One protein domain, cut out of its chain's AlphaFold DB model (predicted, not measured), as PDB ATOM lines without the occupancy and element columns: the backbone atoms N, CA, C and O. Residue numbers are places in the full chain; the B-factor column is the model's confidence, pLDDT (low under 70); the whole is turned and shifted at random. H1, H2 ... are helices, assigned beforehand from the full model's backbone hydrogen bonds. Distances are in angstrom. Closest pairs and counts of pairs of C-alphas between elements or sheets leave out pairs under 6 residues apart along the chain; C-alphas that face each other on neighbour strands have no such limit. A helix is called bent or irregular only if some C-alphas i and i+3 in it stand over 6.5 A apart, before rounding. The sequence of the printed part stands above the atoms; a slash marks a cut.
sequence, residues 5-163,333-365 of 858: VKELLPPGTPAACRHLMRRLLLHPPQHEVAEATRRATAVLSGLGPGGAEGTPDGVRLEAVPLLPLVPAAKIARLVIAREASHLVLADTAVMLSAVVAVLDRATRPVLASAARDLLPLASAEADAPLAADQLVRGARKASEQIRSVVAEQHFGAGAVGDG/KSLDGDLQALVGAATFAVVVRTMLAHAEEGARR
ATOM      1  N   VAL A   5     -10.646 -22.967  35.737       91.00
ATOM      2  CA  VAL A   5     -10.061 -23.980  36.631       91.00
ATOM      3  C   VAL A   5     -10.218 -23.579  38.097       91.00
ATOM      4  O   VAL A   5     -10.404 -24.453  38.943       91.00
ATOM      5  N   LYS A   6     -10.167 -22.275  38.408       89.69
ATOM      6  CA  LYS A   6     -10.403 -21.768  39.770       89.69
ATOM      7  C   LYS A   6     -11.855 -21.945  40.209       89.69
ATOM      8  O   LYS A   6     -12.091 -22.110  41.394       89.69
ATOM      9  N   GLU A   7     -12.800 -21.938  39.273       93.94
ATOM     10  CA  GLU A   7     -14.226 -22.108  39.581       93.94
ATOM     11  C   GLU A   7     -14.663 -23.575  39.711       93.94
ATOM     12  O   GLU A   7     -15.705 -23.855  40.295       93.94
ATOM     13  N   LEU A   8     -13.880 -24.516  39.174       95.19
ATOM     14  CA  LEU A   8     -14.183 -25.955  39.184       95.19
ATOM     15  C   LEU A   8     -13.708 -26.693  40.440       95.19
ATOM     16  O   LEU A   8     -14.054 -27.864  40.614       95.19
ATOM     17  N   LEU A   9     -12.871 -26.054  41.259       94.69
ATOM     18  CA  LEU A   9     -12.217 -26.646  42.425       94.69
ATOM     19  C   LEU A   9     -12.254 -25.664  43.609       94.69
ATOM     20  O   LEU A   9     -12.099 -24.462  43.391       94.69
ATOM     21  N   PRO A  10     -12.358 -26.142  44.862       91.62
ATOM     22  CA  PRO A  10     -12.310 -25.287  46.044       91.62
ATOM     23  C   PRO A  10     -10.996 -24.495  46.158       91.62
ATOM     24  O   PRO A  10      -9.930 -24.974  45.724       91.62
ATOM     25  N   PRO A  11     -11.015 -23.319  46.816       87.75
ATOM     26  CA  PRO A  11      -9.788 -22.621  47.181       87.75
ATOM     27  C   PRO A  11      -8.915 -23.515  48.078       87.75
ATOM     28  O   PRO A  11      -9.416 -24.300  48.874       87.75
ATOM     29  N   GLY A  12      -7.591 -23.436  47.926       86.88
ATOM     30  CA  GLY A  12      -6.653 -24.283  48.683       86.88
ATOM     31  C   GLY A  12      -6.460 -25.706  48.138       86.88
ATOM     32  O   GLY A  12      -5.633 -26.451  48.653       86.88
ATOM     33  N   THR A  13      -7.144 -26.092  47.055       91.00
ATOM     34  CA  THR A  13      -6.861 -27.363  46.364       91.00
ATOM     35  C   THR A  13      -5.379 -27.424  45.929       91.00
ATOM     36  O   THR A  13      -4.850 -26.406  45.480       91.00
ATOM     37  N   PRO A  14      -4.668 -28.563  46.006       91.25
ATOM     38  CA  PRO A  14      -3.261 -28.632  45.598       91.25
ATOM     39  C   PRO A  14      -3.024 -28.281  44.121       91.25
ATOM     40  O   PRO A  14      -3.866 -28.527  43.252       91.25
ATOM     41  N   ALA A  15      -1.834 -27.762  43.804       91.00
ATOM     42  CA  ALA A  15      -1.476 -27.359  42.438       91.00
ATOM     43  C   ALA A  15      -1.537 -28.518  41.421       91.00
ATOM     44  O   ALA A  15      -1.965 -28.310  40.287       91.00
ATOM     45  N   ALA A  16      -1.179 -29.739  41.835       92.12
ATOM     46  CA  ALA A  16      -1.254 -30.932  40.986       92.12
ATOM     47  C   ALA A  16      -2.688 -31.225  40.510       92.12
ATOM     48  O   ALA A  16      -2.898 -31.559  39.347       92.12
ATOM     49  N   CYS A  17      -3.680 -31.025  41.380       95.19
ATOM     50  CA  CYS A  17      -5.091 -31.201  41.049       95.19
ATOM     51  C   CYS A  17      -5.588 -30.135  40.062       95.19
ATOM     52  O   CYS A  17      -6.286 -30.450  39.100       95.19
ATOM     53  N   ARG A  18      -5.175 -28.871  40.244       94.88
ATOM     54  CA  ARG A  18      -5.464 -27.797  39.275       94.88
ATOM     55  C   ARG A  18      -4.844 -28.075  37.906       94.88
ATOM     56  O   ARG A  18      -5.479 -27.821  36.888       94.88
ATOM     57  N   HIS A  19      -3.618 -28.597  37.882       94.44
ATOM     58  CA  HIS A  19      -2.952 -28.980  36.640       94.44
ATOM     59  C   HIS A  19      -3.710 -30.100  35.917       94.44
ATOM     60  O   HIS A  19      -3.993 -29.965  34.727       94.44
ATOM     61  N   LEU A  20      -4.113 -31.146  36.648       95.94
ATOM     62  CA  LEU A  20      -4.955 -32.220  36.121       95.94
ATOM     63  C   LEU A  20      -6.271 -31.677  35.538       95.94
ATOM     64  O   LEU A  20      -6.598 -31.971  34.392       95.94
ATOM     65  N   MET A  21      -6.989 -30.835  36.288       97.38
ATOM     66  CA  MET A  21      -8.249 -30.237  35.834       97.38
ATOM     67  C   MET A  21      -8.067 -29.407  34.557       97.38
ATOM     68  O   MET A  21      -8.838 -29.540  33.612       97.38
ATOM     69  N   ARG A  22      -7.009 -28.591  34.476       96.19
ATOM     70  CA  ARG A  22      -6.694 -27.830  33.259       96.19
ATOM     71  C   ARG A  22      -6.457 -28.750  32.060       96.19
ATOM     72  O   ARG A  22      -6.959 -28.473  30.975       96.19
ATOM     73  N   ARG A  23      -5.699 -29.830  32.257       94.62
ATOM     74  CA  ARG A  23      -5.382 -30.798  31.202       94.62
ATOM     75  C   ARG A  23      -6.637 -31.518  30.706       94.62
ATOM     76  O   ARG A  23      -6.811 -31.622  29.501       94.62
ATOM     77  N   LEU A  24      -7.526 -31.916  31.620       95.44
ATOM     78  CA  LEU A  24      -8.834 -32.505  31.306       95.44
ATOM     79  C   LEU A  24      -9.698 -31.595  30.423       95.44
ATOM     80  O   LEU A  24     -10.332 -32.086  29.497       95.44
ATOM     81  N   LEU A  25      -9.719 -30.285  30.689       95.19
ATOM     82  CA  LEU A  25     -10.500 -29.327  29.892       95.19
ATOM     83  C   LEU A  25      -9.888 -29.056  28.513       95.19
ATOM     84  O   LEU A  25     -10.621 -28.848  27.553       95.19
ATOM     85  N   LEU A  26      -8.556 -29.024  28.415       93.69
ATOM     86  CA  LEU A  26      -7.853 -28.822  27.141       93.69
ATOM     87  C   LEU A  26      -7.891 -30.075  26.260       93.69
ATOM     88  O   LEU A  26      -7.915 -29.974  25.035       93.69
ATOM     89  N   HIS A  27      -7.898 -31.247  26.892       92.88
ATOM     90  CA  HIS A  27      -7.903 -32.547  26.241       92.88
ATOM     91  C   HIS A  27      -8.960 -33.442  26.899       92.88
ATOM     92  O   HIS A  27      -8.612 -34.290  27.730       92.88
ATOM     93  N   PRO A  28     -10.251 -33.261  26.553       92.94
ATOM     94  CA  PRO A  28     -11.310 -34.136  27.035       92.94
ATOM     95  C   PRO A  28     -10.960 -35.606  26.761       92.94
ATOM     96  O   PRO A  28     -10.488 -35.934  25.667       92.94
ATOM     97  N   PRO A  29     -11.141 -36.500  27.747       93.25
ATOM     98  CA  PRO A  29     -10.748 -37.889  27.609       93.25
ATOM     99  C   PRO A  29     -11.650 -38.622  26.608       93.25
ATOM    100  O   PRO A  29     -12.739 -38.165  26.254       93.25
ATOM    101  N   GLN A  30     -11.216 -39.807  26.174       92.19
ATOM    102  CA  GLN A  30     -12.056 -40.674  25.348       92.19
ATOM    103  C   GLN A  30     -13.390 -40.965  26.036       92.19
ATOM    104  O   GLN A  30     -13.466 -41.063  27.261       92.19
ATOM    105  N   HIS A  31     -14.434 -41.174  25.235       88.69
ATOM    106  CA  HIS A  31     -15.801 -41.305  25.730       88.69
ATOM    107  C   HIS A  31     -15.955 -42.320  26.882       88.69
ATOM    108  O   HIS A  31     -16.605 -42.023  27.879       88.69
ATOM    109  N   GLU A  32     -15.355 -43.507  26.778       92.19
ATOM    110  CA  GLU A  32     -15.465 -44.534  27.826       92.19
ATOM    111  C   GLU A  32     -14.860 -44.073  29.159       92.19
ATOM    112  O   GLU A  32     -15.419 -44.338  30.226       92.19
ATOM    113  N   VAL A  33     -13.755 -43.327  29.093       95.56
ATOM    114  CA  VAL A  33     -13.084 -42.730  30.250       95.56
ATOM    115  C   VAL A  33     -13.909 -41.573  30.816       95.56
ATOM    116  O   VAL A  33     -14.056 -41.481  32.033       95.56
ATOM    117  N   ALA A  34     -14.491 -40.725  29.960       94.25
ATOM    118  CA  ALA A  34     -15.391 -39.647  30.375       94.25
ATOM    119  C   ALA A  34     -16.628 -40.194  31.103       94.25
ATOM    120  O   ALA A  34     -16.987 -39.698  32.166       94.25
ATOM    121  N   GLU A  35     -17.244 -41.257  30.584       93.81
ATOM    122  CA  GLU A  35     -18.425 -41.882  31.186       93.81
ATOM    123  C   GLU A  35     -18.094 -42.597  32.505       93.81
ATOM    124  O   GLU A  35     -18.869 -42.522  33.459       93.81
ATOM    125  N   ALA A  36     -16.931 -43.249  32.605       95.69
ATOM    126  CA  ALA A  36     -16.451 -43.795  33.876       95.69
ATOM    127  C   ALA A  36     -16.188 -42.683  34.906       95.69
ATOM    128  O   ALA A  36     -16.681 -42.752  36.031       95.69
ATOM    129  N   THR A  37     -15.525 -41.603  34.486       96.75
ATOM    130  CA  THR A  37     -15.294 -40.412  35.319       96.75
ATOM    131  C   THR A  37     -16.615 -39.805  35.782       96.75
ATOM    132  O   THR A  37     -16.783 -39.537  36.966       96.75
ATOM    133  N   ARG A  38     -17.604 -39.691  34.891       95.25
ATOM    134  CA  ARG A  38     -18.950 -39.199  35.198       95.25
ATOM    135  C   ARG A  38     -19.649 -40.039  36.266       95.25
ATOM    136  O   ARG A  38     -20.205 -39.471  37.206       95.25
ATOM    137  N   ARG A  39     -19.614 -41.375  36.155       93.50
ATOM    138  CA  ARG A  39     -20.172 -42.282  37.177       93.50
ATOM    139  C   ARG A  39     -19.485 -42.098  38.524       93.50
ATOM    140  O   ARG A  39     -20.175 -41.978  39.534       93.50
ATOM    141  N   ALA A  40     -18.155 -42.017  38.535       94.38
ATOM    142  CA  ALA A  40     -17.403 -41.751  39.754       94.38
ATOM    143  C   ALA A  40     -17.814 -40.410  40.374       94.38
ATOM    144  O   ALA A  40     -18.210 -40.376  41.535       94.38
ATOM    145  N   THR A  41     -17.799 -39.323  39.601       92.50
ATOM    146  CA  THR A  41     -18.170 -37.979  40.060       92.50
ATOM    147  C   THR A  41     -19.601 -37.929  40.600       92.50
ATOM    148  O   THR A  41     -19.838 -37.284  41.617       92.50
ATOM    149  N   ALA A  42     -20.549 -38.641  39.977       89.81
ATOM    150  CA  ALA A  42     -21.929 -38.743  40.456       89.81
ATOM    151  C   ALA A  42     -22.029 -39.410  41.836       89.81
ATOM    152  O   ALA A  42     -22.778 -38.955  42.695       89.81
ATOM    153  N   VAL A  43     -21.266 -40.485  42.056       89.25
ATOM    154  CA  VAL A  43     -21.207 -41.147  43.364       89.25
ATOM    155  C   VAL A  43     -20.531 -40.236  44.387       89.25
ATOM    156  O   VAL A  43     -21.037 -40.087  45.494       89.25
ATOM    157  N   LEU A  44     -19.416 -39.596  44.016       87.75
ATOM    158  CA  LEU A  44     -18.653 -38.714  44.901       87.75
ATOM    159  C   LEU A  44     -19.428 -37.449  45.300       87.75
ATOM    160  O   LEU A  44     -19.273 -36.987  46.425       87.75
ATOM    161  N   SER A  45     -20.278 -36.894  44.431       83.25
ATOM    162  CA  SER A  45     -21.073 -35.698  44.754       83.25
ATOM    163  C   SER A  45     -22.170 -35.981  45.780       83.25
ATOM    164  O   SER A  45     -22.517 -35.107  46.575       83.25
ATOM    165  N   GLY A  46     -22.648 -37.228  45.832       72.38
ATOM    166  CA  GLY A  46     -23.503 -37.731  46.906       72.38
ATOM    167  C   GLY A  46     -22.802 -37.827  48.267       72.38
ATOM    168  O   GLY A  46     -23.487 -37.971  49.277       72.38
ATOM    169  N   LEU A  47     -21.465 -37.708  48.313       59.53
ATOM    170  CA  LEU A  47     -20.666 -37.771  49.541       59.53
ATOM    171  C   LEU A  47     -20.477 -36.408  50.246       59.53
ATOM    172  O   LEU A  47     -19.701 -36.313  51.192       59.53
ATOM    173  N   GLY A  48     -21.153 -35.346  49.781       49.53
ATOM    174  CA  GLY A  48     -20.975 -33.940  50.188       49.53
ATOM    175  C   GLY A  48     -21.044 -33.635  51.709       49.53
ATOM    176  O   GLY A  48     -21.674 -34.386  52.456       49.53
ATOM    177  N   PRO A  49     -20.493 -32.492  52.190       38.81
ATOM    178  CA  PRO A  49     -20.483 -32.112  53.618       38.81
ATOM    179  C   PRO A  49     -21.881 -31.873  54.217       38.81
ATOM    180  O   PRO A  49     -22.033 -31.740  55.426       38.81
ATOM    181  N   GLY A  50     -22.906 -31.800  53.364       41.06
ATOM    182  CA  GLY A  50     -24.299 -31.563  53.726       41.06
ATOM    183  C   GLY A  50     -25.255 -32.457  52.945       41.06
ATOM    184  O   GLY A  50     -26.218 -31.944  52.377       41.06
ATOM    185  N   GLY A  51     -24.981 -33.766  52.871       40.84
ATOM    186  CA  GLY A  51     -25.988 -34.738  52.436       40.84
ATOM    187  C   GLY A  51     -27.299 -34.453  53.173       40.84
ATOM    188  O   GLY A  51     -27.325 -34.481  54.402       40.84
ATOM    189  N   ALA A  52     -28.336 -34.055  52.431       33.59
ATOM    190  CA  ALA A  52     -29.594 -33.606  53.007       33.59
ATOM    191  C   ALA A  52     -30.162 -34.696  53.924       33.59
ATOM    192  O   ALA A  52     -30.195 -35.868  53.541       33.59
ATOM    193  N   GLU A  53     -30.619 -34.318  55.121       31.77
ATOM    194  CA  GLU A  53     -31.432 -35.202  55.956       31.77
ATOM    195  C   GLU A  53     -32.608 -35.712  55.110       31.77
ATOM    196  O   GLU A  53     -33.506 -34.950  54.757       31.77
ATOM    197  N   GLY A  54     -32.567 -36.989  54.716       36.47
ATOM    198  CA  GLY A  54     -33.644 -37.634  53.962       36.47
ATOM    199  C   GLY A  54     -33.253 -38.394  52.691       36.47
ATOM    200  O   GLY A  54     -34.105 -39.114  52.175       36.47
ATOM    201  N   THR A  55     -32.014 -38.323  52.183       33.91
ATOM    202  CA  THR A  55     -31.569 -39.275  51.142       33.91
ATOM    203  C   THR A  55     -31.051 -40.568  51.791       33.91
ATOM    204  O   THR A  55     -30.099 -40.496  52.569       33.91
ATOM    205  N   PRO A  56     -31.624 -41.755  51.492       34.62
ATOM    206  CA  PRO A  56     -31.338 -42.999  52.227       34.62
ATOM    207  C   PRO A  56     -29.878 -43.488  52.193       34.62
ATOM    208  O   PRO A  56     -29.528 -44.356  52.983       34.62
ATOM    209  N   ASP A  57     -29.028 -42.919  51.325       38.47
ATOM    210  CA  ASP A  57     -27.684 -43.431  51.005       38.47
ATOM    211  C   ASP A  57     -26.551 -42.374  51.076       38.47
ATOM    212  O   ASP A  57     -25.461 -42.578  50.537       38.47
ATOM    213  N   GLY A  58     -26.769 -41.217  51.717       42.12
ATOM    214  CA  GLY A  58     -25.759 -40.148  51.802       42.12
ATOM    215  C   GLY A  58     -24.613 -40.460  52.777       42.12
ATOM    216  O   GLY A  58     -24.717 -40.188  53.971       42.12
ATOM    217  N   VAL A  59     -23.500 -41.013  52.291       46.59
ATOM    218  CA  VAL A  59     -22.273 -41.216  53.087       46.59
ATOM    219  C   VAL A  59     -21.567 -39.869  53.302       46.59
ATOM    220  O   VAL A  59     -21.324 -39.142  52.351       46.59
ATOM    221  N   ARG A  60     -21.197 -39.524  54.541       55.34
ATOM    222  CA  ARG A  60     -20.528 -38.246  54.857       55.34
ATOM    223  C   ARG A  60     -19.067 -38.214  54.379       55.34
ATOM    224  O   ARG A  60     -18.323 -39.167  54.616       55.34
ATOM    225  N   LEU A  61     -18.630 -37.083  53.810       53.00
ATOM    226  CA  LEU A  61     -17.237 -36.780  53.408       53.00
ATOM    227  C   LEU A  61     -16.212 -36.999  54.532       53.00
ATOM    228  O   LEU A  61     -15.075 -37.378  54.261       53.00
ATOM    229  N   GLU A  62     -16.639 -36.849  55.790       50.62
ATOM    230  CA  GLU A  62     -15.862 -37.123  57.011       50.62
ATOM    231  C   GLU A  62     -15.316 -38.569  57.076       50.62
ATOM    232  O   GLU A  62     -14.405 -38.858  57.849       50.62
ATOM    233  N   ALA A  63     -15.831 -39.484  56.242       56.66
ATOM    234  CA  ALA A  63     -15.372 -40.867  56.127       56.66
ATOM    235  C   ALA A  63     -14.273 -41.098  55.062       56.66
ATOM    236  O   ALA A  63     -13.747 -42.220  54.973       56.66
ATOM    237  N   VAL A  64     -13.925 -40.091  54.246       67.69
ATOM    238  CA  VAL A  64     -12.904 -40.203  53.189       67.69
ATOM    239  C   VAL A  64     -11.507 -40.047  53.805       67.69
ATOM    240  O   VAL A  64     -11.229 -39.041  54.455       67.69
ATOM    241  N   PRO A  65     -10.599 -41.027  53.629       71.19
ATOM    242  CA  PRO A  65      -9.251 -40.921  54.174       71.19
ATOM    243  C   PRO A  65      -8.500 -39.738  53.553       71.19
ATOM    244  O   PRO A  65      -8.578 -39.508  52.344       71.19
ATOM    245  N   LEU A  66      -7.723 -39.021  54.373       77.56
ATOM    246  CA  LEU A  66      -6.793 -38.008  53.879       77.56
ATOM    247  C   LEU A  66      -5.843 -38.644  52.860       77.56
ATOM    248  O   LEU A  66      -5.169 -39.632  53.154       77.56
ATOM    249  N   LEU A  67      -5.794 -38.058  51.666       83.69
ATOM    250  CA  LEU A  67      -4.991 -38.542  50.549       83.69
ATOM    251  C   LEU A  67      -3.832 -37.563  50.307       83.69
ATOM    252  O   LEU A  67      -3.989 -36.591  49.552       83.69
ATOM    253  N   PRO A  68      -2.686 -37.738  50.997       87.00
ATOM    254  CA  PRO A  68      -1.522 -36.894  50.764       87.00
ATOM    255  C   PRO A  68      -1.024 -37.103  49.336       87.00
ATOM    256  O   PRO A  68      -1.138 -38.192  48.777       87.00
ATOM    257  N   LEU A  69      -0.499 -36.038  48.734       92.06
ATOM    258  CA  LEU A  69      -0.019 -36.070  47.360       92.06
ATOM    259  C   LEU A  69       1.497 -35.963  47.354       92.06
ATOM    260  O   LEU A  69       2.054 -34.947  47.763       92.06
ATOM    261  N   VAL A  70       2.155 -36.987  46.825       91.50
ATOM    262  CA  VAL A  70       3.581 -36.939  46.513       91.50
ATOM    263  C   VAL A  70       3.720 -36.956  44.989       91.50
ATOM    264  O   VAL A  70       3.197 -37.868  44.353       91.50
ATOM    265  N   PRO A  71       4.392 -35.971  44.361       90.00
ATOM    266  CA  PRO A  71       4.498 -35.928  42.906       90.00
ATOM    267  C   PRO A  71       5.168 -37.183  42.334       90.00
ATOM    268  O   PRO A  71       6.281 -37.534  42.732       90.00
ATOM    269  N   ALA A  72       4.536 -37.806  41.337       91.50
ATOM    270  CA  ALA A  72       5.036 -39.019  40.691       91.50
ATOM    271  C   ALA A  72       6.475 -38.864  40.161       91.50
ATOM    272  O   ALA A  72       7.332 -39.707  40.418       91.50
ATOM    273  N   ALA A  73       6.777 -37.733  39.510       88.75
ATOM    274  CA  ALA A  73       8.119 -37.428  39.011       88.75
ATOM    275  C   ALA A  73       9.166 -37.312  40.133       88.75
ATOM    276  O   ALA A  73      10.320 -37.705  39.953       88.75
ATOM    277  N   LYS A  74       8.771 -36.805  41.312       90.06
ATOM    278  CA  LYS A  74       9.654 -36.710  42.483       90.06
ATOM    279  C   LYS A  74       9.986 -38.103  43.016       90.06
ATOM    280  O   LYS A  74      11.157 -38.363  43.276       90.06
ATOM    281  N   ILE A  75       8.988 -38.987  43.125       92.06
ATOM    282  CA  ILE A  75       9.196 -40.388  43.526       92.06
ATOM    283  C   ILE A  75      10.123 -41.075  42.523       92.06
ATOM    284  O   ILE A  75      11.159 -41.595  42.924       92.06
ATOM    285  N   ALA A  76       9.797 -41.004  41.229       92.31
ATOM    286  CA  ALA A  76      10.577 -41.645  40.178       92.31
ATOM    287  C   ALA A  76      12.047 -41.216  40.209       92.31
ATOM    288  O   ALA A  76      12.942 -42.051  40.327       92.31
ATOM    289  N   ARG A  77      12.297 -39.901  40.205       94.12
ATOM    290  CA  ARG A  77      13.652 -39.344  40.239       94.12
ATOM    291  C   ARG A  77      14.433 -39.809  41.466       94.12
ATOM    292  O   ARG A  77      15.571 -40.246  41.329       94.12
ATOM    293  N   LEU A  78      13.844 -39.701  42.658       90.25
ATOM    294  CA  LEU A  78      14.550 -39.968  43.912       90.25
ATOM    295  C   LEU A  78      14.769 -41.462  44.172       90.25
ATOM    296  O   LEU A  78      15.792 -41.825  44.753       90.25
ATOM    297  N   VAL A  79      13.847 -42.323  43.734       91.88
ATOM    298  CA  VAL A  79      13.999 -43.782  43.821       91.88
ATOM    299  C   VAL A  79      15.090 -44.254  42.859       91.88
ATOM    300  O   VAL A  79      16.038 -44.903  43.305       91.88
ATOM    301  N   ILE A  80      15.044 -43.830  41.588       91.44
ATOM    302  CA  ILE A  80      16.050 -44.189  40.568       91.44
ATOM    303  C   ILE A  80      17.444 -43.683  40.963       91.44
ATOM    304  O   ILE A  80      18.420 -44.435  40.917       91.44
ATOM    305  N   ALA A  81      17.550 -42.423  41.402       92.81
ATOM    306  CA  ALA A  81      18.820 -41.840  41.839       92.81
ATOM    307  C   ALA A  81      19.318 -42.409  43.183       92.81
ATOM    308  O   ALA A  81      20.481 -42.221  43.536       92.81
ATOM    309  N   ARG A  82      18.463 -43.128  43.929       93.56
ATOM    310  CA  ARG A  82      18.714 -43.597  45.304       93.56
ATOM    311  C   ARG A  82      19.021 -42.445  46.264       93.56
ATOM    312  O   ARG A  82      19.869 -42.547  47.148       93.56
ATOM    313  N   GLU A  83      18.305 -41.345  46.084       91.94
ATOM    314  CA  GLU A  83      18.436 -40.104  46.857       91.94
ATOM    315  C   GLU A  83      17.176 -39.800  47.679       91.94
ATOM    316  O   GLU A  83      17.049 -38.727  48.268       91.94
ATOM    317  N   ALA A  84      16.228 -40.739  47.738       89.12
ATOM    318  CA  ALA A  84      15.017 -40.586  48.530       89.12
ATOM    319  C   ALA A  84      15.346 -40.426  50.023       89.12
ATOM    320  O   ALA A  84      15.962 -41.290  50.650       89.12
ATOM    321  N   SER A  85      14.922 -39.301  50.601       91.94
ATOM    322  CA  SER A  85      15.032 -39.069  52.037       91.94
ATOM    323  C   SER A  85      13.968 -39.867  52.795       91.94
ATOM    324  O   SER A  85      12.902 -40.171  52.260       91.94
ATOM    325  N   HIS A  86      14.235 -40.159  54.068       93.31
ATOM    326  CA  HIS A  86      13.273 -40.807  54.966       93.31
ATOM    327  C   HIS A  86      11.912 -40.089  55.023       93.31
ATOM    328  O   HIS A  86      10.897 -40.768  55.081       93.31
ATOM    329  N   LEU A  87      11.880 -38.753  54.931       92.81
ATOM    330  CA  LEU A  87      10.635 -37.972  54.900       92.81
ATOM    331  C   LEU A  87       9.833 -38.233  53.622       92.81
ATOM    332  O   LEU A  87       8.661 -38.574  53.692       92.81
ATOM    333  N   VAL A  88      10.476 -38.170  52.448       92.19
ATOM    334  CA  VAL A  88       9.787 -38.447  51.175       92.19
ATOM    335  C   VAL A  88       9.283 -39.888  51.130       92.19
ATOM    336  O   VAL A  88       8.190 -40.145  50.628       92.19
ATOM    337  N   LEU A  89      10.067 -40.834  51.651       94.50
ATOM    338  CA  LEU A  89       9.656 -42.230  51.766       94.50
ATOM    339  C   LEU A  89       8.466 -42.373  52.722       94.50
ATOM    340  O   LEU A  89       7.506 -43.056  52.376       94.50
ATOM    341  N   ALA A  90       8.482 -41.690  53.870       94.50
ATOM    342  CA  ALA A  90       7.367 -41.681  54.809       94.50
ATOM    343  C   ALA A  90       6.083 -41.138  54.165       94.50
ATOM    344  O   ALA A  90       5.076 -41.846  54.150       94.50
ATOM    345  N   ASP A  91       6.141 -39.963  53.530       93.44
ATOM    346  CA  ASP A  91       5.006 -39.367  52.811       93.44
ATOM    347  C   ASP A  91       4.482 -40.307  51.719       93.44
ATOM    348  O   ASP A  91       3.273 -40.489  51.557       93.44
ATOM    349  N   THR A  92       5.400 -40.965  50.997       94.69
ATOM    350  CA  THR A  92       5.053 -41.959  49.977       94.69
ATOM    351  C   THR A  92       4.306 -43.129  50.613       94.69
ATOM    352  O   THR A  92       3.239 -43.490  50.134       94.69
ATOM    353  N   ALA A  93       4.783 -43.695  51.723       95.25
ATOM    354  CA  ALA A  93       4.104 -44.799  52.402       95.25
ATOM    355  C   ALA A  93       2.715 -44.415  52.939       95.25
ATOM    356  O   ALA A  93       1.785 -45.224  52.857       95.25
ATOM    357  N   VAL A  94       2.544 -43.191  53.454       94.12
ATOM    358  CA  VAL A  94       1.229 -42.688  53.886       94.12
ATOM    359  C   VAL A  94       0.289 -42.565  52.682       94.12
ATOM    360  O   VAL A  94      -0.835 -43.062  52.741       94.12
ATOM    361  N   MET A  95       0.757 -42.000  51.563       95.44
ATOM    362  CA  MET A  95      -0.008 -41.936  50.311       95.44
ATOM    363  C   MET A  95      -0.397 -43.332  49.809       95.44
ATOM    364  O   MET A  95      -1.560 -43.558  49.481       95.44
ATOM    365  N   LEU A  96       0.536 -44.289  49.785       95.75
ATOM    366  CA  LEU A  96       0.268 -45.672  49.373       95.75
ATOM    367  C   LEU A  96      -0.783 -46.334  50.271       95.75
ATOM    368  O   LEU A  96      -1.710 -46.973  49.772       95.75
ATOM    369  N   SER A  97      -0.677 -46.139  51.588       93.94
ATOM    370  CA  SER A  97      -1.657 -46.637  52.561       93.94
ATOM    371  C   SER A  97      -3.049 -46.042  52.299       93.94
ATOM    372  O   SER A  97      -4.046 -46.764  52.320       93.94
ATOM    373  N   ALA A  98      -3.121 -44.744  51.991       92.94
ATOM    374  CA  ALA A  98      -4.367 -44.062  51.660       92.94
ATOM    375  C   ALA A  98      -4.968 -44.556  50.330       92.94
ATOM    376  O   ALA A  98      -6.166 -44.826  50.274       92.94
ATOM    377  N   VAL A  99      -4.155 -44.777  49.289       95.00
ATOM    378  CA  VAL A  99      -4.603 -45.377  48.015       95.00
ATOM    379  C   VAL A  99      -5.198 -46.769  48.236       95.00
ATOM    380  O   VAL A  99      -6.271 -47.076  47.713       95.00
ATOM    381  N   VAL A 100      -4.547 -47.599  49.055       94.81
ATOM    382  CA  VAL A 100      -5.064 -48.923  49.430       94.81
ATOM    383  C   VAL A 100      -6.403 -48.802  50.159       94.81
ATOM    384  O   VAL A 100      -7.333 -49.536  49.831       94.81
ATOM    385  N   ALA A 101      -6.524 -47.869  51.105       92.00
ATOM    386  CA  ALA A 101      -7.751 -47.643  51.869       92.00
ATOM    387  C   ALA A 101      -8.913 -47.107  51.013       92.00
ATOM    388  O   ALA A 101     -10.068 -47.423  51.290       92.00
ATOM    389  N   VAL A 102      -8.622 -46.314  49.979       91.88
ATOM    390  CA  VAL A 102      -9.617 -45.813  49.016       91.88
ATOM    391  C   VAL A 102     -10.130 -46.937  48.109       91.88
ATOM    392  O   VAL A 102     -11.308 -46.955  47.767       91.88
ATOM    393  N   LEU A 103      -9.277 -47.892  47.729       92.75
ATOM    394  CA  LEU A 103      -9.644 -49.017  46.856       92.75
ATOM    395  C   LEU A 103     -10.237 -50.226  47.602       92.75
ATOM    396  O   LEU A 103     -10.710 -51.180  46.963       92.75
ATOM    397  N   ASP A 104     -10.241 -50.199  48.934       87.50
ATOM    398  CA  ASP A 104     -10.722 -51.287  49.778       87.50
ATOM    399  C   ASP A 104     -12.258 -51.378  49.810       87.50
ATOM    400  O   ASP A 104     -12.957 -50.536  50.375       87.50
ATOM    401  N   ARG A 105     -12.796 -52.454  49.220       83.56
ATOM    402  CA  ARG A 105     -14.246 -52.711  49.181       83.56
ATOM    403  C   ARG A 105     -14.809 -53.162  50.520       83.56
ATOM    404  O   ARG A 105     -16.004 -52.989  50.728       83.56
ATOM    405  N   ALA A 106     -13.990 -53.764  51.382       82.69
ATOM    406  CA  ALA A 106     -14.473 -54.339  52.632       82.69
ATOM    407  C   ALA A 106     -14.894 -53.247  53.620       82.69
ATOM    408  O   ALA A 106     -15.891 -53.394  54.319       82.69
ATOM    409  N   THR A 107     -14.148 -52.141  53.648       78.69
ATOM    410  CA  THR A 107     -14.395 -51.028  54.567       78.69
ATOM    411  C   THR A 107     -15.261 -49.930  53.957       78.69
ATOM    412  O   THR A 107     -16.063 -49.330  54.669       78.69
ATOM    413  N   ARG A 108     -15.118 -49.644  52.652       82.50
ATOM    414  CA  ARG A 108     -15.798 -48.518  51.988       82.50
ATOM    415  C   ARG A 108     -16.273 -48.883  50.572       82.50
ATOM    416  O   ARG A 108     -15.716 -48.381  49.594       82.50
ATOM    417  N   PRO A 109     -17.315 -49.719  50.413       84.31
ATOM    418  CA  PRO A 109     -17.720 -50.248  49.107       84.31
ATOM    419  C   PRO A 109     -18.117 -49.163  48.092       84.31
ATOM    420  O   PRO A 109     -17.738 -49.262  46.927       84.31
ATOM    421  N   VAL A 110     -18.814 -48.107  48.531       84.81
ATOM    422  CA  VAL A 110     -19.258 -46.998  47.664       84.81
ATOM    423  C   VAL A 110     -18.066 -46.180  47.151       84.81
ATOM    424  O   VAL A 110     -17.889 -46.041  45.939       84.81
ATOM    425  N   LEU A 111     -17.190 -45.718  48.053       87.31
ATOM    426  CA  LEU A 111     -15.970 -44.983  47.689       87.31
ATOM    427  C   LEU A 111     -15.052 -45.834  46.803       87.31
ATOM    428  O   LEU A 111     -14.550 -45.356  45.792       87.31
ATOM    429  N   ALA A 112     -14.875 -47.109  47.144       90.62
ATOM    430  CA  ALA A 112     -14.026 -48.024  46.398       90.62
ATOM    431  C   ALA A 112     -14.595 -48.383  45.016       90.62
ATOM    432  O   ALA A 112     -13.834 -48.794  44.134       90.62
ATOM    433  N   SER A 113     -15.910 -48.264  44.815       90.88
ATOM    434  CA  SER A 113     -16.531 -48.366  43.493       90.88
ATOM    435  C   SER A 113     -16.224 -47.123  42.660       90.88
ATOM    436  O   SER A 113     -15.657 -47.253  41.577       90.88
ATOM    437  N   ALA A 114     -16.490 -45.927  43.196       92.12
ATOM    438  CA  ALA A 114     -16.209 -44.664  42.509       92.12
ATOM    439  C   ALA A 114     -14.717 -44.510  42.170       92.12
ATOM    440  O   ALA A 114     -14.353 -44.166  41.051       92.12
ATOM    441  N   ALA A 115     -13.833 -44.845  43.108       93.94
ATOM    442  CA  ALA A 115     -12.394 -44.786  42.898       93.94
ATOM    443  C   ALA A 115     -11.917 -45.761  41.806       93.94
ATOM    444  O   ALA A 115     -10.983 -45.450  41.074       93.94
ATOM    445  N   ARG A 116     -12.563 -46.924  41.647       95.81
ATOM    446  CA  ARG A 116     -12.253 -47.844  40.540       95.81
ATOM    447  C   ARG A 116     -12.706 -47.303  39.188       95.81
ATOM    448  O   ARG A 116     -11.977 -47.483  38.219       95.81
ATOM    449  N   ASP A 117     -13.845 -46.619  39.130       96.25
ATOM    450  CA  ASP A 117     -14.310 -45.929  37.917       96.25
ATOM    451  C   ASP A 117     -13.348 -44.797  37.480       96.25
ATOM    452  O   ASP A 117     -13.350 -44.408  36.316       96.25
ATOM    453  N   LEU A 118     -12.460 -44.323  38.365       97.75
ATOM    454  CA  LEU A 118     -11.402 -43.351  38.044       97.75
ATOM    455  C   LEU A 118     -10.088 -43.975  37.542       97.75
ATOM    456  O   LEU A 118      -9.206 -43.248  37.081       97.75
ATOM    457  N   LEU A 119      -9.922 -45.302  37.598       97.44
ATOM    458  CA  LEU A 119      -8.705 -45.970  37.110       97.44
ATOM    459  C   LEU A 119      -8.442 -45.778  35.609       97.44
ATOM    460  O   LEU A 119      -7.275 -45.591  35.265       97.44
ATOM    461  N   PRO A 120      -9.447 -45.780  34.708       97.69
ATOM    462  CA  PRO A 120      -9.218 -45.481  33.294       97.69
ATOM    463  C   PRO A 120      -8.635 -44.081  33.083       97.69
ATOM    464  O   PRO A 120      -7.690 -43.923  32.315       97.69
ATOM    465  N   LEU A 121      -9.132 -43.084  33.824       97.44
ATOM    466  CA  LEU A 121      -8.594 -41.726  33.777       97.44
ATOM    467  C   LEU A 121      -7.159 -41.692  34.313       97.44
ATOM    468  O   LEU A 121      -6.267 -41.186  33.644       97.44
ATOM    469  N   ALA A 122      -6.904 -42.304  35.472       96.88
ATOM    470  CA  ALA A 122      -5.551 -42.394  36.017       96.88
ATOM    471  C   ALA A 122      -4.577 -43.155  35.102       96.88
ATOM    472  O   ALA A 122      -3.396 -42.824  35.074       96.88
ATOM    473  N   SER A 123      -5.064 -44.138  34.341       96.00
ATOM    474  CA  SER A 123      -4.264 -44.869  33.354       96.00
ATOM    475  C   SER A 123      -3.874 -43.979  32.176       96.00
ATOM    476  O   SER A 123      -2.720 -44.001  31.753       96.00
ATOM    477  N   ALA A 124      -4.809 -43.156  31.686       93.94
ATOM    478  CA  ALA A 124      -4.526 -42.151  30.666       93.94
ATOM    479  C   ALA A 124      -3.520 -41.095  31.167       93.94
ATOM    480  O   ALA A 124      -2.659 -40.662  30.407       93.94
ATOM    481  N   GLU A 125      -3.568 -40.738  32.458       93.56
ATOM    482  CA  GLU A 125      -2.631 -39.758  33.039       93.56
ATOM    483  C   GLU A 125      -1.243 -40.324  33.279       93.56
ATOM    484  O   GLU A 125      -0.254 -39.599  33.186       93.56
ATOM    485  N   ALA A 126      -1.171 -41.609  33.611       91.06
ATOM    486  CA  ALA A 126       0.083 -42.313  33.809       91.06
ATOM    487  C   ALA A 126       0.720 -42.776  32.490       91.06
ATOM    488  O   ALA A 126       1.839 -43.284  32.534       91.06
ATOM    489  N   ASP A 127       0.007 -42.647  31.363       90.12
ATOM    490  CA  ASP A 127       0.347 -43.270  30.077       90.12
ATOM    491  C   ASP A 127       0.663 -44.774  30.228       90.12
ATOM    492  O   ASP A 127       1.583 -45.332  29.630       90.12
ATOM    493  N   ALA A 128      -0.073 -45.440  31.125       90.06
ATOM    494  CA  ALA A 128       0.150 -46.832  31.492       90.06
ATOM    495  C   ALA A 128      -1.126 -47.453  32.081       90.06
ATOM    496  O   ALA A 128      -1.811 -46.808  32.875       90.06
ATOM    497  N   PRO A 129      -1.448 -48.721  31.768       92.56
ATOM    498  CA  PRO A 129      -2.630 -49.375  32.319       92.56
ATOM    499  C   PRO A 129      -2.494 -49.573  33.836       92.56
ATOM    500  O   PRO A 129      -1.540 -50.195  34.309       92.56
ATOM    501  N   LEU A 130      -3.475 -49.083  34.599       94.56
ATOM    502  CA  LEU A 130      -3.553 -49.244  36.049       94.56
ATOM    503  C   LEU A 130      -4.717 -50.164  36.427       94.56
ATOM    504  O   LEU A 130      -5.888 -49.805  36.316       94.56
ATOM    505  N   ALA A 131      -4.395 -51.354  36.933       93.75
ATOM    506  CA  ALA A 131      -5.380 -52.275  37.492       93.75
ATOM    507  C   ALA A 131      -5.453 -52.144  39.020       93.75
ATOM    508  O   ALA A 131      -4.421 -52.150  39.693       93.75
ATOM    509  N   ALA A 132      -6.671 -52.109  39.577       94.00
ATOM    510  CA  ALA A 132      -6.905 -51.945  41.017       94.00
ATOM    511  C   ALA A 132      -6.086 -52.933  41.863       94.00
ATOM    512  O   ALA A 132      -5.398 -52.534  42.798       94.00
ATOM    513  N   ASP A 133      -6.117 -54.220  41.509       92.62
ATOM    514  CA  ASP A 133      -5.470 -55.262  42.309       92.62
ATOM    515  C   ASP A 133      -3.941 -55.195  42.225       92.62
ATOM    516  O   ASP A 133      -3.255 -55.471  43.207       92.62
ATOM    517  N   GLN A 134      -3.393 -54.815  41.065       91.69
ATOM    518  CA  GLN A 134      -1.953 -54.593  40.911       91.69
ATOM    519  C   GLN A 134      -1.507 -53.384  41.731       91.69
ATOM    520  O   GLN A 134      -0.509 -53.469  42.445       91.69
ATOM    521  N   LEU A 135      -2.286 -52.300  41.688       94.12
ATOM    522  CA  LEU A 135      -2.010 -51.083  42.436       94.12
ATOM    523  C   LEU A 135      -2.058 -51.331  43.945       94.12
ATOM    524  O   LEU A 135      -1.133 -50.954  44.654       94.12
ATOM    525  N   VAL A 136      -3.085 -52.036  44.433       94.56
ATOM    526  CA  VAL A 136      -3.221 -52.393  45.852       94.56
ATOM    527  C   VAL A 136      -2.081 -53.301  46.307       94.56
ATOM    528  O   VAL A 136      -1.493 -53.042  47.356       94.56
ATOM    529  N   ARG A 137      -1.736 -54.345  45.541       94.38
ATOM    530  CA  ARG A 137      -0.623 -55.241  45.899       94.38
ATOM    531  C   ARG A 137       0.714 -54.502  45.931       94.38
ATOM    532  O   ARG A 137       1.439 -54.631  46.912       94.38
ATOM    533  N   GLY A 138       1.015 -53.718  44.894       94.62
ATOM    534  CA  GLY A 138       2.255 -52.944  44.808       94.62
ATOM    535  C   GLY A 138       2.352 -51.882  45.902       94.62
ATOM    536  O   GLY A 138       3.375 -51.781  46.571       94.62
ATOM    537  N   ALA A 139       1.262 -51.154  46.162       95.38
ATOM    538  CA  ALA A 139       1.211 -50.140  47.211       95.38
ATOM    539  C   ALA A 139       1.360 -50.734  48.620       95.38
ATOM    540  O   ALA A 139       2.099 -50.175  49.428       95.38
ATOM    541  N   ARG A 140       0.718 -51.878  48.914       95.88
ATOM    542  CA  ARG A 140       0.897 -52.588  50.195       95.88
ATOM    543  C   ARG A 140       2.342 -53.034  50.381       95.88
ATOM    544  O   ARG A 140       2.962 -52.650  51.366       95.88
ATOM    545  N   LYS A 141       2.895 -53.749  49.397       96.19
ATOM    546  CA  LYS A 141       4.277 -54.242  49.425       96.19
ATOM    547  C   LYS A 141       5.283 -53.105  49.630       96.19
ATOM    548  O   LYS A 141       6.101 -53.171  50.544       96.19
ATOM    549  N   ALA A 142       5.197 -52.045  48.827       96.19
ATOM    550  CA  ALA A 142       6.105 -50.910  48.937       96.19
ATOM    551  C   ALA A 142       5.923 -50.138  50.256       96.19
ATOM    552  O   ALA A 142       6.906 -49.733  50.875       96.19
ATOM    553  N   SER A 143       4.682 -49.971  50.733       95.69
ATOM    554  CA  SER A 143       4.434 -49.348  52.038       95.69
ATOM    555  C   SER A 143       5.012 -50.177  53.187       95.69
ATOM    556  O   SER A 143       5.548 -49.590  54.123       95.69
ATOM    557  N   GLU A 144       4.900 -51.505  53.149       95.56
ATOM    558  CA  GLU A 144       5.472 -52.407  54.157       95.56
ATOM    559  C   GLU A 144       7.003 -52.349  54.145       95.56
ATOM    560  O   GLU A 144       7.618 -52.197  55.200       95.56
ATOM    561  N   GLN A 145       7.623 -52.360  52.960       95.62
ATOM    562  CA  GLN A 145       9.073 -52.189  52.813       95.62
ATOM    563  C   GLN A 145       9.551 -50.864  53.414       95.62
ATOM    564  O   GLN A 145      10.499 -50.851  54.197       95.62
ATOM    565  N   ILE A 146       8.872 -49.751  53.119       96.69
ATOM    566  CA  ILE A 146       9.233 -48.447  53.686       96.69
ATOM    567  C   ILE A 146       9.081 -48.450  55.213       96.69
ATOM    568  O   ILE A 146      10.000 -48.026  55.913       96.69
ATOM    569  N   ARG A 147       7.956 -48.954  55.736       96.19
ATOM    570  CA  ARG A 147       7.676 -49.020  57.183       96.19
ATOM    571  C   ARG A 147       8.625 -49.947  57.941       96.19
ATOM    572  O   ARG A 147       8.881 -49.710  59.115       96.19
ATOM    573  N   SER A 148       9.199 -50.950  57.277       95.81
ATOM    574  CA  SER A 148      10.211 -51.827  57.880       95.81
ATOM    575  C   SER A 148      11.563 -51.141  58.121       95.81
ATOM    576  O   SER A 148      12.339 -51.600  58.953       95.81
ATOM    577  N   VAL A 149      11.837 -50.018  57.443       96.88
ATOM    578  CA  VAL A 149      13.131 -49.320  57.514       96.88
ATOM    579  C   VAL A 149      13.009 -47.927  58.120       96.88
ATOM    580  O   VAL A 149      13.843 -47.550  58.937       96.88
ATOM    581  N   VAL A 150      12.012 -47.128  57.736       96.62
ATOM    582  CA  VAL A 150      11.849 -45.739  58.201       96.62
ATOM    583  C   VAL A 150      11.215 -45.713  59.593       96.62
ATOM    584  O   VAL A 150      10.314 -46.492  59.889       96.62
ATOM    585  N   ALA A 151      11.700 -44.830  60.473       93.69
ATOM    586  CA  ALA A 151      11.230 -44.769  61.857       93.69
ATOM    587  C   ALA A 151       9.746 -44.370  61.972       93.69
ATOM    588  O   ALA A 151       9.286 -43.465  61.278       93.69
ATOM    589  N   GLU A 152       9.026 -44.998  62.910       90.06
ATOM    590  CA  GLU A 152       7.562 -44.877  63.051       90.06
ATOM    591  C   GLU A 152       7.054 -43.444  63.258       90.06
ATOM    592  O   GLU A 152       5.984 -43.076  62.774       90.06
ATOM    593  N   GLN A 153       7.849 -42.605  63.925       88.25
ATOM    594  CA  GLN A 153       7.508 -41.210  64.214       88.25
ATOM    595  C   GLN A 153       7.215 -40.361  62.961       88.25
ATOM    596  O   GLN A 153       6.571 -39.323  63.072       88.25
ATOM    597  N   HIS A 154       7.660 -40.793  61.775       89.12
ATOM    598  CA  HIS A 154       7.470 -40.053  60.521       89.12
ATOM    599  C   HIS A 154       6.152 -40.367  59.800       89.12
ATOM    600  O   HIS A 154       5.840 -39.700  58.821       89.12
ATOM    601  N   PHE A 155       5.362 -41.352  60.249       85.81
ATOM    602  CA  PHE A 155       4.099 -41.727  59.588       85.81
ATOM    603  C   PHE A 155       2.841 -41.065  60.192       85.81
ATOM    604  O   PHE A 155       1.728 -41.402  59.785       85.81
ATOM    605  N   GLY A 156       2.993 -40.161  61.169       65.75
ATOM    606  CA  GLY A 156       1.892 -39.457  61.840       65.75
ATOM    607  C   GLY A 156       1.272 -38.318  61.014       65.75
ATOM    608  O   GLY A 156       1.907 -37.749  60.127       65.75
ATOM    609  N   ALA A 157       0.012 -37.974  61.304       49.22
ATOM    610  CA  ALA A 157      -0.731 -36.926  60.600       49.22
ATOM    611  C   ALA A 157      -0.121 -35.533  60.860       49.22
ATOM    612  O   ALA A 157      -0.312 -34.958  61.927       49.22
ATOM    613  N   GLY A 158       0.621 -34.999  59.884       44.41
ATOM    614  CA  GLY A 158       1.218 -33.660  59.978       44.41
ATOM    615  C   GLY A 158       2.170 -33.256  58.845       44.41
ATOM    616  O   GLY A 158       2.441 -32.072  58.688       44.41
ATOM    617  N   ALA A 159       2.637 -34.184  58.007       35.28
ATOM    618  CA  ALA A 159       3.536 -33.877  56.887       35.28
ATOM    619  C   ALA A 159       2.787 -33.654  55.553       35.28
ATOM    620  O   ALA A 159       3.152 -34.195  54.515       35.28
ATOM    621  N   VAL A 160       1.706 -32.867  55.547       36.81
ATOM    622  CA  VAL A 160       1.115 -32.385  54.283       36.81
ATOM    623  C   VAL A 160       1.755 -31.041  53.956       36.81
ATOM    624  O   VAL A 160       1.203 -29.985  54.243       36.81
ATOM    625  N   GLY A 161       2.963 -31.089  53.401       33.53
ATOM    626  CA  GLY A 161       3.597 -29.924  52.798       33.53
ATOM    627  C   GLY A 161       3.067 -29.723  51.384       33.53
ATOM    628  O   GLY A 161       3.482 -30.431  50.463       33.53
ATOM    629  N   ASP A 162       2.167 -28.756  51.202       31.61
ATOM    630  CA  ASP A 162       2.014 -28.103  49.904       31.61
ATOM    631  C   ASP A 162       3.394 -27.606  49.460       31.61
ATOM    632  O   ASP A 162       4.148 -27.014  50.233       31.61
ATOM    633  N   GLY A 163       3.767 -27.926  48.224       36.72
ATOM    634  CA  GLY A 163       5.109 -27.671  47.727       36.72
ATOM    635  C   GLY A 163       5.431 -26.182  47.655       36.72
ATOM    636  O   GLY A 163       5.021 -25.536  46.698       36.72
ATOM    637  N   LYS A 333      16.673 -48.688  46.292       94.50
ATOM    638  CA  LYS A 333      16.968 -49.723  45.291       94.50
ATOM    639  C   LYS A 333      15.924 -50.846  45.281       94.50
ATOM    640  O   LYS A 333      15.584 -51.334  44.211       94.50
ATOM    641  N   SER A 334      15.436 -51.280  46.443       94.38
ATOM    642  CA  SER A 334      14.418 -52.339  46.520       94.38
ATOM    643  C   SER A 334      13.061 -51.904  45.953       94.38
ATOM    644  O   SER A 334      12.355 -52.731  45.381       94.38
ATOM    645  N   LEU A 335      12.744 -50.607  46.050       95.06
ATOM    646  CA  LEU A 335      11.513 -50.003  45.533       95.06
ATOM    647  C   LEU A 335      11.513 -49.818  44.010       95.06
ATOM    648  O   LEU A 335      10.450 -49.639  43.422       95.06
ATOM    649  N   ASP A 336      12.678 -49.884  43.360       90.31
ATOM    650  CA  ASP A 336      12.819 -49.754  41.902       90.31
ATOM    651  C   ASP A 336      11.985 -50.811  41.150       90.31
ATOM    652  O   ASP A 336      11.343 -50.523  40.144       90.31
ATOM    653  N   GLY A 337      11.887 -52.026  41.706       87.69
ATOM    654  CA  GLY A 337      11.049 -53.097  41.153       87.69
ATOM    655  C   GLY A 337       9.539 -52.836  41.239       87.69
ATOM    656  O   GLY A 337       8.774 -53.471  40.519       87.69
ATOM    657  N   ASP A 338       9.108 -51.901  42.087       91.19
ATOM    658  CA  ASP A 338       7.705 -51.518  42.279       91.19
ATOM    659  C   ASP A 338       7.427 -50.088  41.766       91.19
ATOM    660  O   ASP A 338       6.361 -49.522  42.019       91.19
ATOM    661  N   LEU A 339       8.359 -49.495  41.005       91.62
ATOM    662  CA  LEU A 339       8.298 -48.097  40.575       91.62
ATOM    663  C   LEU A 339       7.022 -47.753  39.799       91.62
ATOM    664  O   LEU A 339       6.424 -46.702  40.028       91.62
ATOM    665  N   GLN A 340       6.568 -48.656  38.927       90.38
ATOM    666  CA  GLN A 340       5.319 -48.481  38.181       90.38
ATOM    667  C   GLN A 340       4.107 -48.390  39.118       90.38
ATOM    668  O   GLN A 340       3.223 -47.563  38.901       90.38
ATOM    669  N   ALA A 341       4.073 -49.191  40.187       91.69
ATOM    670  CA  ALA A 341       3.001 -49.134  41.177       91.69
ATOM    671  C   ALA A 341       3.071 -47.846  42.009       91.69
ATOM    672  O   ALA A 341       2.033 -47.260  42.301       91.69
ATOM    673  N   LEU A 342       4.275 -47.373  42.347       94.69
ATOM    674  CA  LEU A 342       4.474 -46.113  43.071       94.69
ATOM    675  C   LEU A 342       4.012 -44.897  42.260       94.69
ATOM    676  O   LEU A 342       3.247 -44.071  42.755       94.69
ATOM    677  N   VAL A 343       4.462 -44.805  41.005       94.69
ATOM    678  CA  VAL A 343       4.077 -43.745  40.063       94.69
ATOM    679  C   VAL A 343       2.581 -43.816  39.774       94.69
ATOM    680  O   VAL A 343       1.893 -42.803  39.885       94.69
ATOM    681  N   GLY A 344       2.058 -45.014  39.501       95.81
ATOM    682  CA  GLY A 344       0.631 -45.241  39.306       95.81
ATOM    683  C   GLY A 344      -0.200 -44.823  40.519       95.81
ATOM    684  O   GLY A 344      -1.240 -44.193  40.354       95.81
ATOM    685  N   ALA A 345       0.269 -45.101  41.738       96.38
ATOM    686  CA  ALA A 345      -0.441 -44.745  42.966       96.38
ATOM    687  C   ALA A 345      -0.430 -43.235  43.202       96.38
ATOM    688  O   ALA A 345      -1.453 -42.680  43.594       96.38
ATOM    689  N   ALA A 346       0.687 -42.565  42.914       96.44
ATOM    690  CA  ALA A 346       0.784 -41.111  42.975       96.44
ATOM    691  C   ALA A 346      -0.155 -40.430  41.973       96.44
ATOM    692  O   ALA A 346      -0.914 -39.536  42.348       96.44
ATOM    693  N   THR A 347      -0.160 -40.880  40.715       96.69
ATOM    694  CA  THR A 347      -1.066 -40.359  39.683       96.69
ATOM    695  C   THR A 347      -2.527 -40.615  40.049       96.69
ATOM    696  O   THR A 347      -3.347 -39.698  40.020       96.69
ATOM    697  N   PHE A 348      -2.848 -41.837  40.481       97.31
ATOM    698  CA  PHE A 348      -4.185 -42.195  40.944       97.31
ATOM    699  C   PHE A 348      -4.630 -41.344  42.139       97.31
ATOM    700  O   PHE A 348      -5.765 -40.871  42.165       97.31
ATOM    701  N   ALA A 349      -3.735 -41.078  43.095       96.44
ATOM    702  CA  ALA A 349      -4.030 -40.229  44.241       96.44
ATOM    703  C   ALA A 349      -4.400 -38.798  43.820       96.44
ATOM    704  O   ALA A 349      -5.370 -38.235  44.335       96.44
ATOM    705  N   VAL A 350      -3.684 -38.226  42.843       96.81
ATOM    706  CA  VAL A 350      -4.019 -36.911  42.269       96.81
ATOM    707  C   VAL A 350      -5.394 -36.945  41.601       96.81
ATOM    708  O   VAL A 350      -6.194 -36.042  41.845       96.81
ATOM    709  N   VAL A 351      -5.703 -37.978  40.812       97.50
ATOM    710  CA  VAL A 351      -7.011 -38.120  40.146       97.50
ATOM    711  C   VAL A 351      -8.148 -38.185  41.162       97.50
ATOM    712  O   VAL A 351      -9.067 -37.369  41.095       97.50
ATOM    713  N   VAL A 352      -8.064 -39.087  42.145       95.62
ATOM    714  CA  VAL A 352      -9.109 -39.245  43.168       95.62
ATOM    715  C   VAL A 352      -9.293 -37.954  43.963       95.62
ATOM    716  O   VAL A 352     -10.423 -37.494  44.112       95.62
ATOM    717  N   ARG A 353      -8.205 -37.312  44.412       94.25
ATOM    718  CA  ARG A 353      -8.294 -36.049  45.164       94.25
ATOM    719  C   ARG A 353      -8.897 -34.913  44.340       94.25
ATOM    720  O   ARG A 353      -9.654 -34.115  44.882       94.25
ATOM    721  N   THR A 354      -8.596 -34.848  43.046       96.31
ATOM    722  CA  THR A 354      -9.150 -33.819  42.150       96.31
ATOM    723  C   THR A 354     -10.646 -34.012  41.945       96.31
ATOM    724  O   THR A 354     -11.398 -33.046  42.035       96.31
ATOM    725  N   MET A 355     -11.088 -35.249  41.706       95.81
ATOM    726  CA  MET A 355     -12.507 -35.548  41.490       95.81
ATOM    727  C   MET A 355     -13.327 -35.413  42.775       95.81
ATOM    728  O   MET A 355     -14.446 -34.916  42.716       95.81
ATOM    729  N   LEU A 356     -12.763 -35.767  43.934       92.31
ATOM    730  CA  LEU A 356     -13.368 -35.490  45.242       92.31
ATOM    731  C   LEU A 356     -13.573 -33.986  45.460       92.31
ATOM    732  O   LEU A 356     -14.682 -33.563  45.766       92.31
ATOM    733  N   ALA A 357     -12.527 -33.183  45.244       92.56
ATOM    734  CA  ALA A 357     -12.593 -31.732  45.412       92.56
ATOM    735  C   ALA A 357     -13.601 -31.083  44.445       92.56
ATOM    736  O   ALA A 357     -14.376 -30.214  44.835       92.56
ATOM    737  N   HIS A 358     -13.636 -31.534  43.189       96.00
ATOM    738  CA  HIS A 358     -14.624 -31.076  42.214       96.00
ATOM    739  C   HIS A 358     -16.058 -31.469  42.603       96.00
ATOM    740  O   HIS A 358     -16.973 -30.655  42.495       96.00
ATOM    741  N   ALA A 359     -16.262 -32.705  43.065       92.56
ATOM    742  CA  ALA A 359     -17.565 -33.184  43.503       92.56
ATOM    743  C   ALA A 359     -18.086 -32.400  44.718       92.56
ATOM    744  O   ALA A 359     -19.269 -32.062  44.760       92.56
ATOM    745  N   GLU A 360     -17.204 -32.063  45.662       89.56
ATOM    746  CA  GLU A 360     -17.509 -31.193  46.799       89.56
ATOM    747  C   GLU A 360     -17.927 -29.790  46.337       89.56
ATOM    748  O   GLU A 360     -18.984 -29.301  46.739       89.56
ATOM    749  N   GLU A 361     -17.154 -29.168  45.440       92.06
ATOM    750  CA  GLU A 361     -17.462 -27.825  44.937       92.06
ATOM    751  C   GLU A 361     -18.760 -27.792  44.124       92.06
ATOM    752  O   GLU A 361     -19.589 -26.895  44.297       92.06
ATOM    753  N   GLY A 362     -18.988 -28.797  43.277       92.81
ATOM    754  CA  GLY A 362     -20.228 -28.914  42.523       92.81
ATOM    755  C   GLY A 362     -21.434 -29.154  43.432       92.81
ATOM    756  O   GLY A 362     -22.458 -28.492  43.265       92.81
ATOM    757  N   ALA A 363     -21.315 -30.012  44.451       88.62
ATOM    758  CA  ALA A 363     -22.370 -30.195  45.447       88.62
ATOM    759  C   ALA A 363     -22.663 -28.885  46.201       88.62
ATOM    760  O   ALA A 363     -23.831 -28.514  46.372       88.62
ATOM    761  N   ARG A 364     -21.618 -28.140  46.588       90.06
ATOM    762  CA  ARG A 364     -21.731 -26.829  47.242       90.06
ATOM    763  C   ARG A 364     -22.492 -25.828  46.368       90.06
ATOM    764  O   ARG A 364     -23.442 -25.229  46.856       90.06
ATOM    765  N   ARG A 365     -22.159 -25.720  45.076       91.38
ATOM    766  CA  ARG A 365     -22.799 -24.792  44.115       91.38
ATOM    767  C   ARG A 365     -24.132 -25.279  43.534       91.38
ATOM    768  O   ARG A 365     -24.767 -24.555  42.765       91.38
TER     769      ARG A 365
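What this domain is: This is residues 5 to 163 and 333 to 365 of the 858 residues of a protein of Prasinoderma coloniale (UniProt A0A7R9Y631). One long helix, H9, runs through the middle of a pile of shorter, mostly crossed helices. H3, H4 and H7 pack round its first half, with little H8 on H4; H6 crosses it near its middle, H1 and H2 pack on its second half, and H5 joins H2 to the end of H4. The printed part has 192 residues with nine named helices, H1 to H9 in order along the chain, and no named strand; the class is all helix. It is compact, with a radius of gyration of the C-alphas of 16.4 A, and spans 50 by 34 by 31 A.

Where its parts are: H9, residues 333 to 365, is 47.0 A long, from C-alpha 333 at (16.968, -49.723, 45.291) to C-alpha 365 at (-22.799, -24.792, 44.115). It is irregular, with C-alphas 337 and 340 7.9 A apart, and has a kink of 61 degrees near residue 340. H1, residues 15 to 26, begins at C-alpha 15, (-1.476, -27.359, 42.438), and is 16.6 A long. H2 is residues 31 to 45, 20.5 A; H3 72 to 81, 14.1 A; H4 86 to 103, 25.7 A; H5 109 to 117, 12.5 A; H6 119 to 126, 10.1 A; H7 132 to 149, 26.1 A; H8 152 to 155, 5.8 A.

How they stand to each other: H9 is the hub, touching six helices. H3 touches its residues 333 to 347 at a shallow tilt of 15 degrees, opposite ways; the closest C-alphas, of Ala 72 and Val 343, are 4.9 A apart. H7 touches it at a steep tilt of 64 degrees, closest at Gly 138 and Ala 341, 5.3 A between C-alphas. H4 touches it at 59 degrees, steep, with C-alphas of Val 99 and Ala 349 closest at 6.4 A. H6 touches it at 62 degrees, steep, with C-alphas of Ala 122 and Phe 348 closest at 5.1 A. H1 touches it with residues 16 to 21 alone, only just about perpendicular at 73 degrees, with C-alphas of Cys 17 and Thr 354 closest at 5.0 A. H2 touches its residues 355 to 363 at 64 degrees, steep, with C-alphas of Ser 45 and Ala 359 closest at 4.5 A. H4 and H7 touch, opposite ways, at a shallow tilt of 33 degrees, only just short of steep; the closest C-alphas, of Ala 93 and Ser 143, are 4.6 A apart. H5 touches H2, C-alphas of Ala 40 and Ala 114 closest at 4.2 A, and H8 touches H4, C-alphas of Ala 90 and Phe 155 closest at 5.8 A. H1 and H3 are apart. In H1 to H6 every O i to N i+4 pair is within hydrogen-bond range; in H7 13 of 14 are, in H9 25 of 29, and H8 is too short for such a pair.

The domain as a whole: The C-alphas farthest apart, of Gly 54 and Ala 81, are 54.0 A apart. Residues 164 to 332 are not printed; C-alphas 163 and 333 are 25.2 A apart across this cut. The link from H2 to H3, 26 residues, is long. The mean pLDDT of the printed part is 85.8; residues 47 to 64 and 156 to 163 are under 70.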